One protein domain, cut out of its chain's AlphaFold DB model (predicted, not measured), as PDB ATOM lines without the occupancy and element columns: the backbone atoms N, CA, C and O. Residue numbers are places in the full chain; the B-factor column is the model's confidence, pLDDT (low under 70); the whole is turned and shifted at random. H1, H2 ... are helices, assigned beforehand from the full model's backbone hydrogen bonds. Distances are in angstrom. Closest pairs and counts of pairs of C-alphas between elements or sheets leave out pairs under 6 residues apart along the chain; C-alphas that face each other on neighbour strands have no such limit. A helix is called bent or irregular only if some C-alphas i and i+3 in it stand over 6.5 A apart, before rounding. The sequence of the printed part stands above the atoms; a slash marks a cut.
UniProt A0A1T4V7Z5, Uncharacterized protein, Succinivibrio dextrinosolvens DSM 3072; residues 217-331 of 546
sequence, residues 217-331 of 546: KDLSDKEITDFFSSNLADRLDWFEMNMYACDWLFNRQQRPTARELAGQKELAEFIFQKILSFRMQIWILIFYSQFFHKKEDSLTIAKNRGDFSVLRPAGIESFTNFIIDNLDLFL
ATOM      1  N   LYS A 217      55.804   7.464  45.870       91.31
ATOM      2  CA  LYS A 217      57.048   6.705  45.664       91.31
ATOM      3  C   LYS A 217      57.343   5.736  46.807       91.31
ATOM      4  O   LYS A 217      58.119   4.808  46.599       91.31
ATOM      5  N   ASP A 218      56.744   5.966  47.973       92.94
ATOM      6  CA  ASP A 218      56.924   5.139  49.167       92.94
ATOM      7  C   ASP A 218      55.995   3.913  49.160       92.94
ATOM      8  O   ASP A 218      56.098   3.058  50.034       92.94
ATOM      9  N   LEU A 219      55.093   3.828  48.176       92.94
ATOM     10  CA  LEU A 219      54.130   2.747  48.007       92.94
ATOM     11  C   LEU A 219      54.496   1.870  46.811       92.94
ATOM     12  O   LEU A 219      54.913   2.355  45.758       92.94
ATOM     13  N   SER A 220      54.284   0.566  46.953       93.44
ATOM     14  CA  SER A 220      54.335  -0.369  45.833       93.44
ATOM     15  C   SER A 220      53.081  -0.272  44.958       93.44
ATOM     16  O   SER A 220      51.982   0.025  45.431       93.44
ATOM     17  N   ASP A 221      53.209  -0.625  43.676       93.62
ATOM     18  CA  ASP A 221      52.068  -0.691  42.750       93.62
ATOM     19  C   ASP A 221      50.957  -1.616  43.256       93.62
ATOM     20  O   ASP A 221      49.779  -1.397  42.955       93.62
ATOM     21  N   LYS A 222      51.323  -2.651  44.022       93.62
ATOM     22  CA  LYS A 222      50.371  -3.570  44.644       93.62
ATOM     23  C   LYS A 222      49.572  -2.868  45.739       93.62
ATOM     24  O   LYS A 222      48.353  -2.908  45.674       93.62
ATOM     25  N   GLU A 223      50.226  -2.174  46.670       92.88
ATOM     26  CA  GLU A 223      49.538  -1.410  47.724       92.88
ATOM     27  C   GLU A 223      48.602  -0.350  47.134       92.88
ATOM     28  O   GLU A 223      47.465  -0.210  47.580       92.88
ATOM     29  N   ILE A 224      49.042   0.353  46.084       93.38
ATOM     30  CA  ILE A 224      48.202   1.319  45.365       93.38
ATOM     31  C   ILE A 224      47.007   0.609  44.715       93.38
ATOM     32  O   ILE A 224      45.873   1.067  44.834       93.38
ATOM     33  N   THR A 225      47.235  -0.520  44.040       93.56
ATOM     34  CA  THR A 225      46.151  -1.288  43.408       93.56
ATOM     35  C   THR A 225      45.146  -1.774  44.443       93.56
ATOM     36  O   THR A 225      43.949  -1.592  44.238       93.56
ATOM     37  N   ASP A 226      45.605  -2.337  45.557       90.06
ATOM     38  CA  ASP A 226      44.752  -2.851  46.627       90.06
ATOM     39  C   ASP A 226      43.936  -1.710  47.265       90.06
ATOM     40  O   ASP A 226      42.731  -1.853  47.484       90.06
ATOM     41  N   PHE A 227      44.554  -0.537  47.461       90.19
ATOM     42  CA  PHE A 227      43.879   0.664  47.953       90.19
ATOM     43  C   PHE A 227      42.729   1.093  47.034       90.19
ATOM     44  O   PHE A 227      41.589   1.202  47.486       90.19
ATOM     45  N   PHE A 228      42.996   1.283  45.739       88.75
ATOM     46  CA  PHE A 228      41.976   1.709  44.777       88.75
ATOM     47  C   PHE A 228      40.995   0.596  44.397       88.75
ATOM     48  O   PHE A 228      39.916   0.907  43.909       88.75
ATOM     49  N   SER A 229      41.318  -0.678  44.624       84.06
ATOM     50  CA  SER A 229      40.391  -1.797  44.399       84.06
ATOM     51  C   SER A 229      39.341  -1.907  45.506       84.06
ATOM     52  O   SER A 229      38.244  -2.400  45.250       84.06
ATOM     53  N   SER A 230      39.644  -1.415  46.711       79.50
ATOM     54  CA  SER A 230      38.673  -1.307  47.802       79.50
ATOM     55  C   SER A 230      37.583  -0.260  47.518       79.50
ATOM     56  O   SER A 230      37.725   0.583  46.627       79.50
ATOM     57  N   ASN A 231      36.475  -0.300  48.265       80.69
ATOM     58  CA  ASN A 231      35.441   0.721  48.135       80.69
ATOM     59  C   ASN A 231      35.912   2.030  48.795       80.69
ATOM     60  O   ASN A 231      35.886   2.176  50.015       80.69
ATOM     61  N   LEU A 232      36.353   2.984  47.971       84.38
ATOM     62  CA  LEU A 232      36.917   4.254  48.436       84.38
ATOM     63  C   LEU A 232      35.914   5.120  49.210       84.38
ATOM     64  O   LEU A 232      36.349   5.944  50.014       84.38
ATOM     65  N   ALA A 233      34.604   4.909  49.033       82.69
ATOM     66  CA  ALA A 233      33.584   5.589  49.827       82.69
ATOM     67  C   ALA A 233      33.706   5.283  51.329       82.69
ATOM     68  O   ALA A 233      33.345   6.121  52.145       82.69
ATOM     69  N   ASP A 234      34.279   4.130  51.708       84.56
ATOM     70  CA  ASP A 234      34.511   3.780  53.119       84.56
ATOM     71  C   ASP A 234      35.595   4.615  53.784       84.56
ATOM     72  O   ASP A 234      35.687   4.648  55.011       84.56
ATOM     73  N   ARG A 235      36.440   5.273  52.989       83.69
ATOM     74  CA  ARG A 235      37.513   6.125  53.499       83.69
ATOM     75  C   ARG A 235      37.037   7.540  53.792       83.69
ATOM     76  O   ARG A 235      37.751   8.246  54.491       83.69
ATOM     77  N   LEU A 236      35.882   7.934  53.258       86.00
ATOM     78  CA  LEU A 236      35.296   9.254  53.445       86.00
ATOM     79  C   LEU A 236      34.549   9.309  54.770       86.00
ATOM     80  O   LEU A 236      33.712   8.452  55.037       86.00
ATOM     81  N   ASP A 237      34.830  10.338  55.562       87.69
ATOM     82  CA  ASP A 237      33.958  10.717  56.665       87.69
ATOM     83  C   ASP A 237      32.793  11.530  56.093       87.69
ATOM     84  O   ASP A 237      32.916  12.723  55.809       87.69
ATOM     85  N   TRP A 238      31.658  10.872  55.870       87.00
ATOM     86  CA  TRP A 238      30.470  11.481  55.278       87.00
ATOM     87  C   TRP A 238      29.789  12.494  56.200       87.00
ATOM     88  O   TRP A 238      28.929  13.237  55.724       87.00
ATOM     89  N   PHE A 239      30.171  12.579  57.480       85.75
ATOM     90  CA  PHE A 239      29.694  13.659  58.337       85.75
ATOM     91  C   PHE A 239      30.294  15.005  57.929       85.75
ATOM     92  O   PHE A 239      29.587  16.014  57.932       85.75
ATOM     93  N   GLU A 240      31.566  15.013  57.528       79.44
ATOM     94  CA  GLU A 240      32.317  16.235  57.232       79.44
ATOM     95  C   GLU A 240      32.550  16.467  55.730       79.44
ATOM     96  O   GLU A 240      32.592  17.614  55.283       79.44
ATOM     97  N   MET A 241      32.683  15.397  54.936       76.50
ATOM     98  CA  MET A 241      33.215  15.427  53.562       76.50
ATOM     99  C   MET A 241      32.141  15.369  52.467       76.50
ATOM    100  O   MET A 241      32.374  14.861  51.366       76.50
ATOM    101  N   ASN A 242      30.945  15.881  52.745       67.12
ATOM    102  CA  ASN A 242      29.824  15.808  51.819       67.12
ATOM    103  C   ASN A 242      29.812  16.942  50.782       67.12
ATOM    104  O   ASN A 242      29.340  18.044  51.031       67.12
ATOM    105  N   MET A 243      30.316  16.654  49.583       59.50
ATOM    106  CA  MET A 243      30.598  17.693  48.581       59.50
ATOM    107  C   MET A 243      29.534  17.851  47.475       59.50
ATOM    108  O   MET A 243      29.558  18.835  46.743       59.50
ATOM    109  N   TYR A 244      28.625  16.892  47.261       64.69
ATOM    110  CA  TYR A 244      28.075  16.716  45.903       64.69
ATOM    111  C   TYR A 244      26.905  17.628  45.487       64.69
ATOM    112  O   TYR A 244      26.769  17.917  44.301       64.69
ATOM    113  N   ALA A 245      26.030  18.080  46.388       57.31
ATOM    114  CA  ALA A 245      24.917  18.952  45.976       57.31
ATOM    115  C   ALA A 245      25.252  20.430  46.191       57.31
ATOM    116  O   ALA A 245      25.400  21.175  45.221       57.31
ATOM    117  N   CYS A 246      25.453  20.820  47.454       55.22
ATOM    118  CA  CYS A 246      25.837  22.169  47.878       55.22
ATOM    119  C   CYS A 246      27.057  22.717  47.108       55.22
ATOM    120  O   CYS A 246      26.960  23.722  46.402       55.22
ATOM    121  N   ASP A 247      28.194  22.011  47.158       56.81
ATOM    122  CA  ASP A 247      29.466  22.549  46.652       56.81
ATOM    123  C   ASP A 247      29.687  22.348  45.150       56.81
ATOM    124  O   ASP A 247      30.602  22.937  44.569       56.81
ATOM    125  N   TRP A 248      28.893  21.497  44.501       61.81
ATOM    126  CA  TRP A 248      29.103  21.107  43.104       61.81
ATOM    127  C   TRP A 248      28.045  21.624  42.145       61.81
ATOM    128  O   TRP A 248      28.400  22.000  41.029       61.81
ATOM    129  N   LEU A 249      26.774  21.673  42.545       60.53
ATOM    130  CA  LEU A 249      25.737  22.280  41.713       60.53
ATOM    131  C   LEU A 249      25.539  23.751  42.068       60.53
ATOM    132  O   LEU A 249      25.690  24.606  41.198       60.53
ATOM    133  N   PHE A 250      25.255  24.066  43.330       60.62
ATOM    134  CA  PHE A 250      24.759  25.398  43.691       60.62
ATOM    135  C   PHE A 250      25.876  26.442  43.781       60.62
ATOM    136  O   PHE A 250      25.783  27.494  43.147       60.62
ATOM    137  N   ASN A 251      26.996  26.117  44.433       59.22
ATOM    138  CA  ASN A 251      28.140  27.033  44.517       59.22
ATOM    139  C   ASN A 251      28.895  27.202  43.180       59.22
ATOM    140  O   ASN A 251      29.518  28.240  42.943       59.22
ATOM    141  N   ARG A 252      28.842  26.217  42.268       56.28
ATOM    142  CA  ARG A 252      29.592  26.265  40.990       56.28
ATOM    143  C   ARG A 252      28.841  26.884  39.835       56.28
ATOM    144  O   ARG A 252      29.495  27.465  38.974       56.28
ATOM    145  N   GLN A 253      27.510  26.807  39.802       55.62
ATOM    146  CA  GLN A 253      26.724  27.487  38.763       55.62
ATOM    147  C   GLN A 253      26.993  29.002  38.720       55.62
ATOM    148  O   GLN A 253      26.798  29.628  37.682       55.62
ATOM    149  N   GLN A 254      27.501  29.586  39.810       55.91
ATOM    150  CA  GLN A 254      27.884  30.996  39.874       55.91
ATOM    151  C   GLN A 254      29.294  31.309  39.322       55.91
ATOM    152  O   GLN A 254      29.654  32.485  39.229       55.91
ATOM    153  N   ARG A 255      30.120  30.313  38.956       62.97
ATOM    154  CA  ARG A 255      31.504  30.538  38.486       62.97
ATOM    155  C   ARG A 255      31.578  30.645  36.947       62.97
ATOM    156  O   ARG A 255      30.998  29.810  36.256       62.97
ATOM    157  N   PRO A 256      32.313  31.630  36.383       60.72
ATOM    158  CA  PRO A 256      32.649  31.678  34.956       60.72
ATOM    159  C   PRO A 256      33.367  30.394  34.553       60.72
ATOM    160  O   PRO A 256      34.149  29.897  35.349       60.72
ATOM    161  N   THR A 257      33.154  29.856  33.352       60.31
ATOM    162  CA  THR A 257      33.756  28.571  32.944       60.31
ATOM    163  C   THR A 257      35.286  28.581  32.982       60.31
ATOM    164  O   THR A 257      35.905  29.496  32.439       60.31
ATOM    165  N   ALA A 258      35.899  27.510  33.508       60.66
ATOM    166  CA  ALA A 258      37.356  27.403  33.672       60.66
ATOM    167  C   ALA A 258      38.118  27.594  32.364       60.66
ATOM    168  O   ALA A 258      39.221  28.115  32.383       60.66
ATOM    169  N   ARG A 259      37.490  27.280  31.222       63.50
ATOM    170  CA  ARG A 259      37.999  27.476  29.852       63.50
ATOM    171  C   ARG A 259      38.588  28.864  29.564       63.50
ATOM    172  O   ARG A 259      39.375  28.980  28.632       63.50
ATOM    173  N   GLU A 260      38.226  29.892  30.329       67.31
ATOM    174  CA  GLU A 260      38.751  31.257  30.178       67.31
ATOM    175  C   GLU A 260      40.139  31.464  30.818       67.31
ATOM    176  O   GLU A 260      40.797  32.472  30.559       67.31
ATOM    177  N   LEU A 261      40.615  30.517  31.633       77.75
ATOM    178  CA  LEU A 261      41.907  30.598  32.310       77.75
ATOM    179  C   LEU A 261      43.050  30.138  31.397       77.75
ATOM    180  O   LEU A 261      43.052  29.015  30.892       77.75
ATOM    181  N   ALA A 262      44.073  30.973  31.240       81.69
ATOM    182  CA  ALA A 262      45.326  30.570  30.609       81.69
ATOM    183  C   ALA A 262      46.196  29.760  31.590       81.69
ATOM    184  O   ALA A 262      46.271  30.103  32.769       81.69
ATOM    185  N   GLY A 263      46.877  28.714  31.103       86.62
ATOM    186  CA  GLY A 263      47.855  27.943  31.891       86.62
ATOM    187  C   GLY A 263      47.259  26.968  32.919       86.62
ATOM    188  O   GLY A 263      47.880  26.679  33.940       86.62
ATOM    189  N   GLN A 264      46.027  26.491  32.701       89.81
ATOM    190  CA  GLN A 264      45.319  25.628  33.661       89.81
ATOM    191  C   GLN A 264      46.062  24.337  33.979       89.81
ATOM    192  O   GLN A 264      46.113  23.923  35.136       89.81
ATOM    193  N   LYS A 265      46.622  23.696  32.950       91.75
ATOM    194  CA  LYS A 265      47.320  22.422  33.099       91.75
ATOM    195  C   LYS A 265      48.548  22.602  33.985       91.75
ATOM    196  O   LYS A 265      48.712  21.864  34.949       91.75
ATOM    197  N   GLU A 266      49.366  23.602  33.683       91.25
ATOM    198  CA  GLU A 266      50.599  23.915  34.397       91.25
ATOM    199  C   GLU A 266      50.310  24.255  35.863       91.25
ATOM    200  O   GLU A 266      51.005  23.774  36.760       91.25
ATOM    201  N   LEU A 267      49.249  25.027  36.124       90.38
ATOM    202  CA  LEU A 267      48.855  25.345  37.492       90.38
ATOM    203  C   LEU A 267      48.324  24.111  38.233       90.38
ATOM    204  O   LEU A 267      48.704  23.888  39.380       90.38
ATOM    205  N   ALA A 268      47.491  23.287  37.594       92.81
ATOM    206  CA  ALA A 268      46.996  22.049  38.192       92.81
ATOM    207  C   ALA A 268      48.145  21.077  38.513       92.81
ATOM    208  O   ALA A 268      48.165  20.494  39.598       92.81
ATOM    209  N   GLU A 269      49.129  20.945  37.619       92.69
ATOM    210  CA  GLU A 269      50.349  20.158  37.845       92.69
ATOM    211  C   GLU A 269      51.144  20.703  39.032       92.69
ATOM    212  O   GLU A 269      51.489  19.946  39.944       92.69
ATOM    213  N   PHE A 270      51.391  22.015  39.065       91.50
ATOM    214  CA  PHE A 270      52.115  22.659  40.158       91.50
ATOM    215  C   PHE A 270      51.401  22.475  41.500       91.50
ATOM    216  O   PHE A 270      52.018  22.049  42.476       91.50
ATOM    217  N   ILE A 271      50.095  22.733  41.552       92.12
ATOM    218  CA  ILE A 271      49.297  22.584  42.769       92.12
ATOM    219  C   ILE A 271      49.340  21.135  43.239       92.12
ATOM    220  O   ILE A 271      49.776  20.868  44.362       92.12
ATOM    221  N   PHE A 272      48.957  20.196  42.370       93.75
ATOM    222  CA  PHE A 272      48.852  18.793  42.741       93.75
ATOM    223  C   PHE A 272      50.198  18.224  43.182       93.75
ATOM    224  O   PHE A 272      50.265  17.584  44.225       93.75
ATOM    225  N   GLN A 273      51.282  18.492  42.449       90.19
ATOM    226  CA  GLN A 273      52.579  17.859  42.704       90.19
ATOM    227  C   GLN A 273      53.472  18.611  43.700       90.19
ATOM    228  O   GLN A 273      54.374  17.991  44.268       90.19
ATOM    229  N   LYS A 274      53.300  19.931  43.876       89.12
ATOM    230  CA  LYS A 274      54.218  20.773  44.672       89.12
ATOM    231  C   LYS A 274      53.579  21.427  45.888       89.12
ATOM    232  O   LYS A 274      54.293  21.653  46.861       89.12
ATOM    233  N   ILE A 275      52.287  21.748  45.845       90.44
ATOM    234  CA  ILE A 275      51.613  22.444  46.952       90.44
ATOM    235  C   ILE A 275      50.939  21.453  47.895       90.44
ATOM    236  O   ILE A 275      51.006  21.608  49.117       90.44
ATOM    237  N   LEU A 276      50.261  20.453  47.337       91.19
ATOM    238  CA  LEU A 276      49.459  19.535  48.126       91.19
ATOM    239  C   LEU A 276      50.321  18.507  48.854       91.19
ATOM    240  O   LEU A 276      51.262  17.939  48.302       91.19
ATOM    241  N   SER A 277      49.950  18.237  50.105       91.12
ATOM    242  CA  SER A 277      50.505  17.109  50.845       91.12
ATOM    243  C   SER A 277      50.074  15.796  50.195       91.12
ATOM    244  O   SER A 277      49.028  15.721  49.548       91.12
ATOM    245  N   PHE A 278      50.837  14.731  50.423       92.06
ATOM    246  CA  PHE A 278      50.491  13.408  49.910       92.06
ATOM    247  C   PHE A 278      49.090  12.948  50.332       92.06
ATOM    248  O   PHE A 278      48.316  12.460  49.510       92.06
ATOM    249  N   ARG A 279      48.712  13.197  51.591       90.12
ATOM    250  CA  ARG A 279      47.355  12.916  52.077       90.12
ATOM    251  C   ARG A 279      46.292  13.653  51.261       90.12
ATOM    252  O   ARG A 279      45.283  13.052  50.905       90.12
ATOM    253  N   MET A 280      46.520  14.927  50.939       90.19
ATOM    254  CA  MET A 280      45.581  15.704  50.127       90.19
ATOM    255  C   MET A 280      45.556  15.236  48.667       90.19
ATOM    256  O   MET A 280      44.487  15.167  48.070       90.19
ATOM    257  N   GLN A 281      46.697  14.834  48.102       93.81
ATOM    258  CA  GLN A 281      46.737  14.215  46.773       93.81
ATOM    259  C   GLN A 281      45.861  12.957  46.722       93.81
ATOM    260  O   GLN A 281      45.062  12.812  45.801       93.81
ATOM    261  N   ILE A 282      45.955  12.072  47.725       92.50
ATOM    262  CA  ILE A 282      45.092  10.883  47.805       92.50
ATOM    263  C   ILE A 282      43.621  11.284  47.917       92.50
ATOM    264  O   ILE A 282      42.803  10.723  47.193       92.50
ATOM    265  N   TRP A 283      43.280  12.259  48.767       89.88
ATOM    266  CA  TRP A 283      41.905  12.753  48.881       89.88
ATOM    267  C   TRP A 283      41.341  13.213  47.540       89.88
ATOM    268  O   TRP A 283      40.260  12.783  47.150       89.88
ATOM    269  N   ILE A 284      42.095  14.016  46.793       91.69
ATOM    270  CA  ILE A 284      41.699  14.463  45.454       91.69
ATOM    271  C   ILE A 284      41.471  13.272  44.524       91.69
ATOM    272  O   ILE A 284      40.479  13.249  43.803       91.69
ATOM    273  N   LEU A 285      42.337  12.255  44.551       93.94
ATOM    274  CA  LEU A 285      42.151  11.056  43.729       93.94
ATOM    275  C   LEU A 285      40.933  10.222  44.155       93.94
ATOM    276  O   LEU A 285      40.267   9.653  43.285       93.94
ATOM    277  N   ILE A 286      40.618  10.162  45.454       90.19
ATOM    278  CA  ILE A 286      39.382   9.555  45.973       90.19
ATOM    279  C   ILE A 286      38.178  10.330  45.442       90.19
ATOM    280  O   ILE A 286      37.300   9.729  44.834       90.19
ATOM    281  N   PHE A 287      38.154  11.654  45.588       87.38
ATOM    282  CA  PHE A 287      37.043  12.484  45.129       87.38
ATOM    283  C   PHE A 287      36.863  12.444  43.609       87.38
ATOM    284  O   PHE A 287      35.738  12.316  43.132       87.38
ATOM    285  N   TYR A 288      37.954  12.463  42.841       90.00
ATOM    286  CA  TYR A 288      37.909  12.290  41.389       90.00
ATOM    287  C   TYR A 288      37.352  10.913  41.003       90.00
ATOM    288  O   TYR A 288      36.540  10.781  40.086       90.00
ATOM    289  N   SER A 289      37.732   9.875  41.751       88.88
ATOM    290  CA  SER A 289      37.212   8.524  41.559       88.88
ATOM    291  C   SER A 289      35.715   8.444  41.861       88.88
ATOM    292  O   SER A 289      34.967   7.934  41.033       88.88
ATOM    293  N   GLN A 290      35.278   8.972  43.008       82.94
ATOM    294  CA  GLN A 290      33.902   8.850  43.492       82.94
ATOM    295  C   GLN A 290      32.928   9.756  42.738       82.94
ATOM    296  O   GLN A 290      31.917   9.287  42.232       82.94
ATOM    297  N   PHE A 291      33.244  11.043  42.612       78.25
ATOM    298  CA  PHE A 291      32.278  12.027  42.134       78.25
ATOM    299  C   PHE A 291      32.358  12.298  40.620       78.25
ATOM    300  O   PHE A 291      31.363  12.705  40.023       78.25
ATOM    301  N   PHE A 292      33.509  12.048  39.978       80.50
ATOM    302  CA  PHE A 292      33.637  12.065  38.509       80.50
ATOM    303  C   PHE A 292      33.555  10.660  37.885       80.50
ATOM    304  O   PHE A 292      33.583  10.533  36.659       80.50
ATOM    305  N   HIS A 293      33.434   9.602  38.700       80.69
ATOM    306  CA  HIS A 293      33.457   8.197  38.272       80.69
ATOM    307  C   HIS A 293      34.732   7.831  37.482       80.69
ATOM    308  O   HIS A 293      34.690   7.112  36.480       80.69
ATOM    309  N   LYS A 294      35.890   8.350  37.920       90.12
ATOM    310  CA  LYS A 294      37.195   8.218  37.243       90.12
ATOM    311  C   LYS A 294      38.195   7.336  37.996       90.12
ATOM    312  O   LYS A 294      39.388   7.620  38.019       90.12
ATOM    313  N   LYS A 295      37.718   6.230  38.578       90.00
ATOM    314  CA  LYS A 295      38.524   5.276  39.368       90.00
ATOM    315  C   LYS A 295      39.808   4.823  38.663       90.00
ATOM    316  O   LYS A 295      40.878   4.869  39.264       90.00
ATOM    317  N   GLU A 296      39.712   4.446  37.389       92.19
ATOM    318  CA  GLU A 296      40.860   3.982  36.597       92.19
ATOM    319  C   GLU A 296      41.887   5.088  36.322       92.19
ATOM    320  O   GLU A 296      43.095   4.850  36.398       92.19
ATOM    321  N   ASP A 297      41.425   6.310  36.050       95.88
ATOM    322  CA  ASP A 297      42.321   7.451  35.859       95.88
ATOM    323  C   ASP A 297      43.018   7.783  37.191       95.88
ATOM    324  O   ASP A 297      44.239   7.930  37.213       95.88
ATOM    325  N   SER A 298      42.292   7.793  38.317       95.44
ATOM    326  CA  SER A 298      42.874   7.990  39.655       95.44
ATOM    327  C   SER A 298      43.942   6.946  39.996       95.44
ATOM    328  O   SER A 298      45.030   7.299  40.456       95.44
ATOM    329  N   LEU A 299      43.660   5.665  39.735       95.56
ATOM    330  CA  LEU A 299      44.614   4.571  39.921       95.56
ATOM    331  C   LEU A 299      45.851   4.750  39.031       95.56
ATOM    332  O   LEU A 299      46.979   4.551  39.484       95.56
ATOM    333  N   THR A 300      45.652   5.150  37.775       96.56
ATOM    334  CA  THR A 300      46.746   5.391  36.826       96.56
ATOM    335  C   THR A 300      47.642   6.535  37.297       96.56
ATOM    336  O   THR A 300      48.863   6.376  37.298       96.56
ATOM    337  N   ILE A 301      47.063   7.649  37.757       96.50
ATOM    338  CA  ILE A 301      47.817   8.775  38.327       96.50
ATOM    339  C   ILE A 301      48.633   8.308  39.540       96.50
ATOM    340  O   ILE A 301      49.833   8.575  39.621       96.50
ATOM    341  N   ALA A 302      48.010   7.574  40.467       95.38
ATOM    342  CA  ALA A 302      48.679   7.088  41.672       95.38
ATOM    343  C   ALA A 302      49.862   6.158  41.345       95.38
ATOM    344  O   ALA A 302      50.967   6.374  41.846       95.38
ATOM    345  N   LYS A 303      49.666   5.176  40.450       96.00
ATOM    346  CA  LYS A 303      50.727   4.257  39.982       96.00
ATOM    347  C   LYS A 303      51.883   4.988  39.307       96.00
ATOM    348  O   LYS A 303      53.042   4.629  39.487       96.00
ATOM    349  N   ASN A 304      51.585   6.068  38.592       95.44
ATOM    350  CA  ASN A 304      52.597   6.933  37.989       95.44
ATOM    351  C   ASN A 304      53.087   8.024  38.951       95.44
ATOM    352  O   ASN A 304      53.562   9.076  38.536       95.44
ATOM    353  N   ARG A 305      53.030   7.756  40.259       92.88
ATOM    354  CA  ARG A 305      53.629   8.579  41.314       92.88
ATOM    355  C   ARG A 305      53.062   9.999  41.389       92.88
ATOM    356  O   ARG A 305      53.781  10.929  41.750       92.88
ATOM    357  N   GLY A 306      51.783  10.155  41.059       91.25
ATOM    358  CA  GLY A 306      51.096  11.446  41.030       91.25
ATOM    359  C   GLY A 306      51.267  12.217  39.717       91.25
ATOM    360  O   GLY A 306      50.759  13.332  39.602       91.25
ATOM    361  N   ASP A 307      51.960  11.654  38.726       93.62
ATOM    362  CA  ASP A 307      52.049  12.247  37.398       93.62
ATOM    363  C   ASP A 307      50.784  11.927  36.596       93.62
ATOM    364  O   ASP A 307      50.565  10.790  36.182       93.62
ATOM    365  N   PHE A 308      49.938  12.935  36.379       94.50
ATOM    366  CA  PHE A 308      48.729  12.795  35.571       94.50
ATOM    367  C   PHE A 308      48.944  13.102  34.087       94.50
ATOM    368  O   PHE A 308      48.033  12.873  33.292       94.50
ATOM    369  N   SER A 309      50.139  13.549  33.680       92.50
ATOM    370  CA  SER A 309      50.472  13.761  32.263       92.50
ATOM    371  C   SER A 309      50.507  12.452  31.462       92.50
ATOM    372  O   SER A 309      50.395  12.465  30.238       92.50
ATOM    373  N   VAL A 310      50.594  11.318  32.163       92.56
ATOM    374  CA  VAL A 310      50.522   9.957  31.612       92.56
ATOM    375  C   VAL A 310      49.120   9.563  31.134       92.56
ATOM    376  O   VAL A 310      48.966   8.562  30.432       92.56
ATOM    377  N   LEU A 311      48.079  10.299  31.543       95.19
ATOM    378  CA  LEU A 311      46.713  10.029  31.111       95.19
ATOM    379  C   LEU A 311      46.538  10.342  29.619       95.19
ATOM    380  O   LEU A 311      47.294  11.086  28.998       95.19
ATOM    381  N   ARG A 312      45.469   9.805  29.023       94.75
ATOM    382  CA  ARG A 312      45.044  10.227  27.678       94.75
ATOM    383  C   ARG A 312      44.646  11.711  27.697       94.75
ATOM    384  O   ARG A 312      44.145  12.157  28.726       94.75
ATOM    385  N   PRO A 313      44.736  12.454  26.575       94.00
ATOM    386  CA  PRO A 313      44.443  13.894  26.544       94.00
ATOM    387  C   PRO A 313      43.108  14.293  27.190       94.00
ATOM    388  O   PRO A 313      43.072  15.211  27.999       94.00
ATOM    389  N   ALA A 314      42.035  13.540  26.925       92.38
ATOM    390  CA  ALA A 314      40.730  13.775  27.549       92.38
ATOM    391  C   ALA A 314      40.731  13.543  29.075       92.38
ATOM    392  O   ALA A 314      39.992  14.199  29.801       92.38
ATOM    393  N   GLY A 315      41.548  12.607  29.566       93.19
ATOM    394  CA  GLY A 315      41.749  12.366  30.996       93.19
ATOM    395  C   GLY A 315      42.568  13.474  31.659       93.19
ATOM    396  O   GLY A 315      42.219  13.888  32.759       93.19
ATOM    397  N   ILE A 316      43.592  13.997  30.968       94.06
ATOM    398  CA  ILE A 316      44.369  15.162  31.424       94.06
ATOM    399  C   ILE A 316      43.443  16.369  31.569       94.06
ATOM    400  O   ILE A 316      43.361  16.934  32.649       94.06
ATOM    401  N   GLU A 317      42.703  16.721  30.515       91.75
ATOM    402  CA  GLU A 317      41.766  17.851  30.539       91.75
ATOM    403  C   GLU A 317      40.714  17.684  31.645       91.75
ATOM    404  O   GLU A 317      40.471  18.606  32.419       91.75
ATOM    405  N   SER A 318      40.139  16.483  31.773       91.62
ATOM    406  CA  SER A 318      39.167  16.155  32.819       91.62
ATOM    407  C   SER A 318      39.741  16.343  34.228       91.62
ATOM    408  O   SER A 318      39.094  16.958  35.073       91.62
ATOM    409  N   PHE A 319      40.954  15.851  34.492       94.12
ATOM    410  CA  PHE A 319      41.576  15.970  35.811       94.12
ATOM    411  C   PHE A 319      42.066  17.393  36.106       94.12
ATOM    412  O   PHE A 319      41.938  17.865  37.233       94.12
ATOM    413  N   THR A 320      42.568  18.110  35.096       93.12
ATOM    414  CA  THR A 320      42.906  19.533  35.204       93.12
ATOM    415  C   THR A 320      41.672  20.344  35.583       93.12
ATOM    416  O   THR A 320      41.706  21.025  36.605       93.12
ATOM    417  N   ASN A 321      40.571  20.217  34.839       88.81
ATOM    418  CA  ASN A 321      39.322  20.911  35.161       88.81
ATOM    419  C   ASN A 321      38.835  20.532  36.562       88.81
ATOM    420  O   ASN A 321      38.473  21.406  37.340       88.81
ATOM    421  N   PHE A 322      38.926  19.248  36.928       88.12
ATOM    422  CA  PHE A 322      38.592  18.808  38.277       88.12
ATOM    423  C   PHE A 322      39.408  19.533  39.352       88.12
ATOM    424  O   PHE A 322      38.823  20.045  40.298       88.12
ATOM    425  N   ILE A 323      40.733  19.612  39.226       90.69
ATOM    426  CA  ILE A 323      41.556  20.334  40.204       90.69
ATOM    427  C   ILE A 323      41.161  21.813  40.243       90.69
ATOM    428  O   ILE A 323      40.900  22.331  41.327       90.69
ATOM    429  N   ILE A 324      41.096  22.471  39.081       88.88
ATOM    430  CA  ILE A 324      40.849  23.914  38.975       88.88
ATOM    431  C   ILE A 324      39.478  24.292  39.553       88.88
ATOM    432  O   ILE A 324      39.395  25.191  40.389       88.88
ATOM    433  N   ASP A 325      38.425  23.555  39.203       83.00
ATOM    434  CA  ASP A 325      37.054  23.819  39.659       83.00
ATOM    435  C   ASP A 325      36.859  23.612  41.172       83.00
ATOM    436  O   ASP A 325      35.834  24.019  41.719       83.00
ATOM    437  N   ASN A 326      37.823  22.973  41.846       81.94
ATOM    438  CA  ASN A 326      37.775  22.603  43.262       81.94
ATOM    439  C   ASN A 326      38.902  23.249  44.104       81.94
ATOM    440  O   ASN A 326      39.106  22.859  45.257       81.94
ATOM    441  N   LEU A 327      39.680  24.194  43.557       86.50
ATOM    442  CA  LEU A 327      40.862  24.739  44.250       86.50
ATOM    443  C   LEU A 327      40.545  25.375  45.598       86.50
ATOM    444  O   LEU A 327      41.326  25.263  46.544       86.50
ATOM    445  N   ASP A 328      39.396  26.026  45.696       83.38
ATOM    446  CA  ASP A 328      38.931  26.648  46.921       83.38
ATOM    447  C   ASP A 328      38.669  25.639  48.050       83.38
ATOM    448  O   ASP A 328      38.749  26.015  49.218       83.38
ATOM    449  N   LEU A 329      38.418  24.370  47.727       79.94
ATOM    450  CA  LEU A 329      38.189  23.309  48.709       79.94
ATOM    451  C   LEU A 329      39.482  22.574  49.074       79.94
ATOM    452  O   LEU A 329      39.671  22.164  50.215       79.94
ATOM    453  N   PHE A 330      40.387  22.408  48.109       83.88
ATOM    454  CA  PHE A 330      41.606  21.617  48.299       83.88
ATOM    455  C   PHE A 330      42.746  22.382  48.970       83.88
ATOM    456  O   PHE A 330      43.648  21.767  49.542       83.88
ATOM    457  N   LEU A 331      42.731  23.713  48.883       86.94
ATOM    458  CA  LEU A 331      43.780  24.564  49.430       86.94
ATOM    459  C   LEU A 331      43.394  25.093  50.813       86.94
ATOM    460  O   LEU A 331      42.319  25.661  51.002       86.94
TER     461      LEU A 331
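This is residues 217 to 331 of the 546 residues of an uncharacterized protein of Succinivibrio dextrinosolvens DSM 3072 (UniProt A0A1T4V7Z5). A helical hairpin, H5 and H6, makes the core, with H1 side by side with H6; H4 and H7 cross each other steeply beside H5, and the chain from H2 through H3 to H4 swings in a wide loop round one side. H3 touches no helix. The printed part has 115 residues with eight named helices, H1 to H8 in order, and no named strand; its class is all helix. It is compact, with a radius of gyration of the C-alphas of 14.0 A, and spans 41 by 34 by 24 A.

H5, residues 278 to 291, is the hub, touching three helices. It forms a helical hairpin with H6, residues 295 to 303, at a shallow tilt of 19 degrees, opposite ways; residues 285 to 289 alone of H5 touch H6, and the closest C-alphas, of Ser 289 and Lys 295, are 4.1 A apart. H1, residues 221 to 229, touches H6 at a shallow tilt of 22 degrees, opposite ways, closest at the C-alphas of Asp 221 and Lys 303, 5.8 A. H7, residues 313 to 325, only just touches H5, with 3 pairs of C-alphas within 8 A, the closest those of Tyr 288 and Phe 322, 7.3 A; residues 284 to 288 of H5 and 319 to 323 of H7 alone take part. Their lines stand at 72 degrees, only just about perpendicular. H4, residues 264 to 275, touches H7, closest at the C-alphas of Ala 268 and Thr 320, 5.7 A, at a steep tilt of 67 degrees, only just short of perpendicular, the same way. H2, residues 232 to 235, only just touches H5, with 3 pairs within 8 A; the closest C-alphas are those of Leu 232 and Ile 286, 6.3 A. H8, residues 327 to 330, is close to H5 but not clearly touching: the closest C-alphas, of Met 280 and Phe 330, are 7.4 A apart. H3, residues 246 to 250, is apart from H2 and H4, among others. Every O i to N i+4 pair is within hydrogen-bond range in H1, H4, H5, H6 and H7; H3 has 0 of 1, and 0 of 2 O i to N i+3 pairs, and H2 and H8 are too short for an i+4 pair.

H5 is 19.9 A long, from C-alpha 278 at (50.491, 13.408, 49.910) to C-alpha 291 at (32.278, 12.027, 42.134). H7 measures 18.0 A, H4 15.0 A, H6 12.3 A and H1 11.8 A. H1 begins at C-alpha 221, (52.068, -0.691, 42.750), and H8 ends at C-alpha 330, (41.606, 21.617, 48.299). H3 and H4 are neither bent nor irregular, but only just: C-alphas 247 and 250, and C-alphas 272 and 275, are 6.2 A apart.

The two C-alphas farthest apart, of Lys 222 and Gln 254, are 41.5 A apart. The printed part has no cut. The link from H3 to H4, residues 251 to 263, is long. The mean pLDDT of the printed part is 84.7, and residues 242 to 260 are under 70.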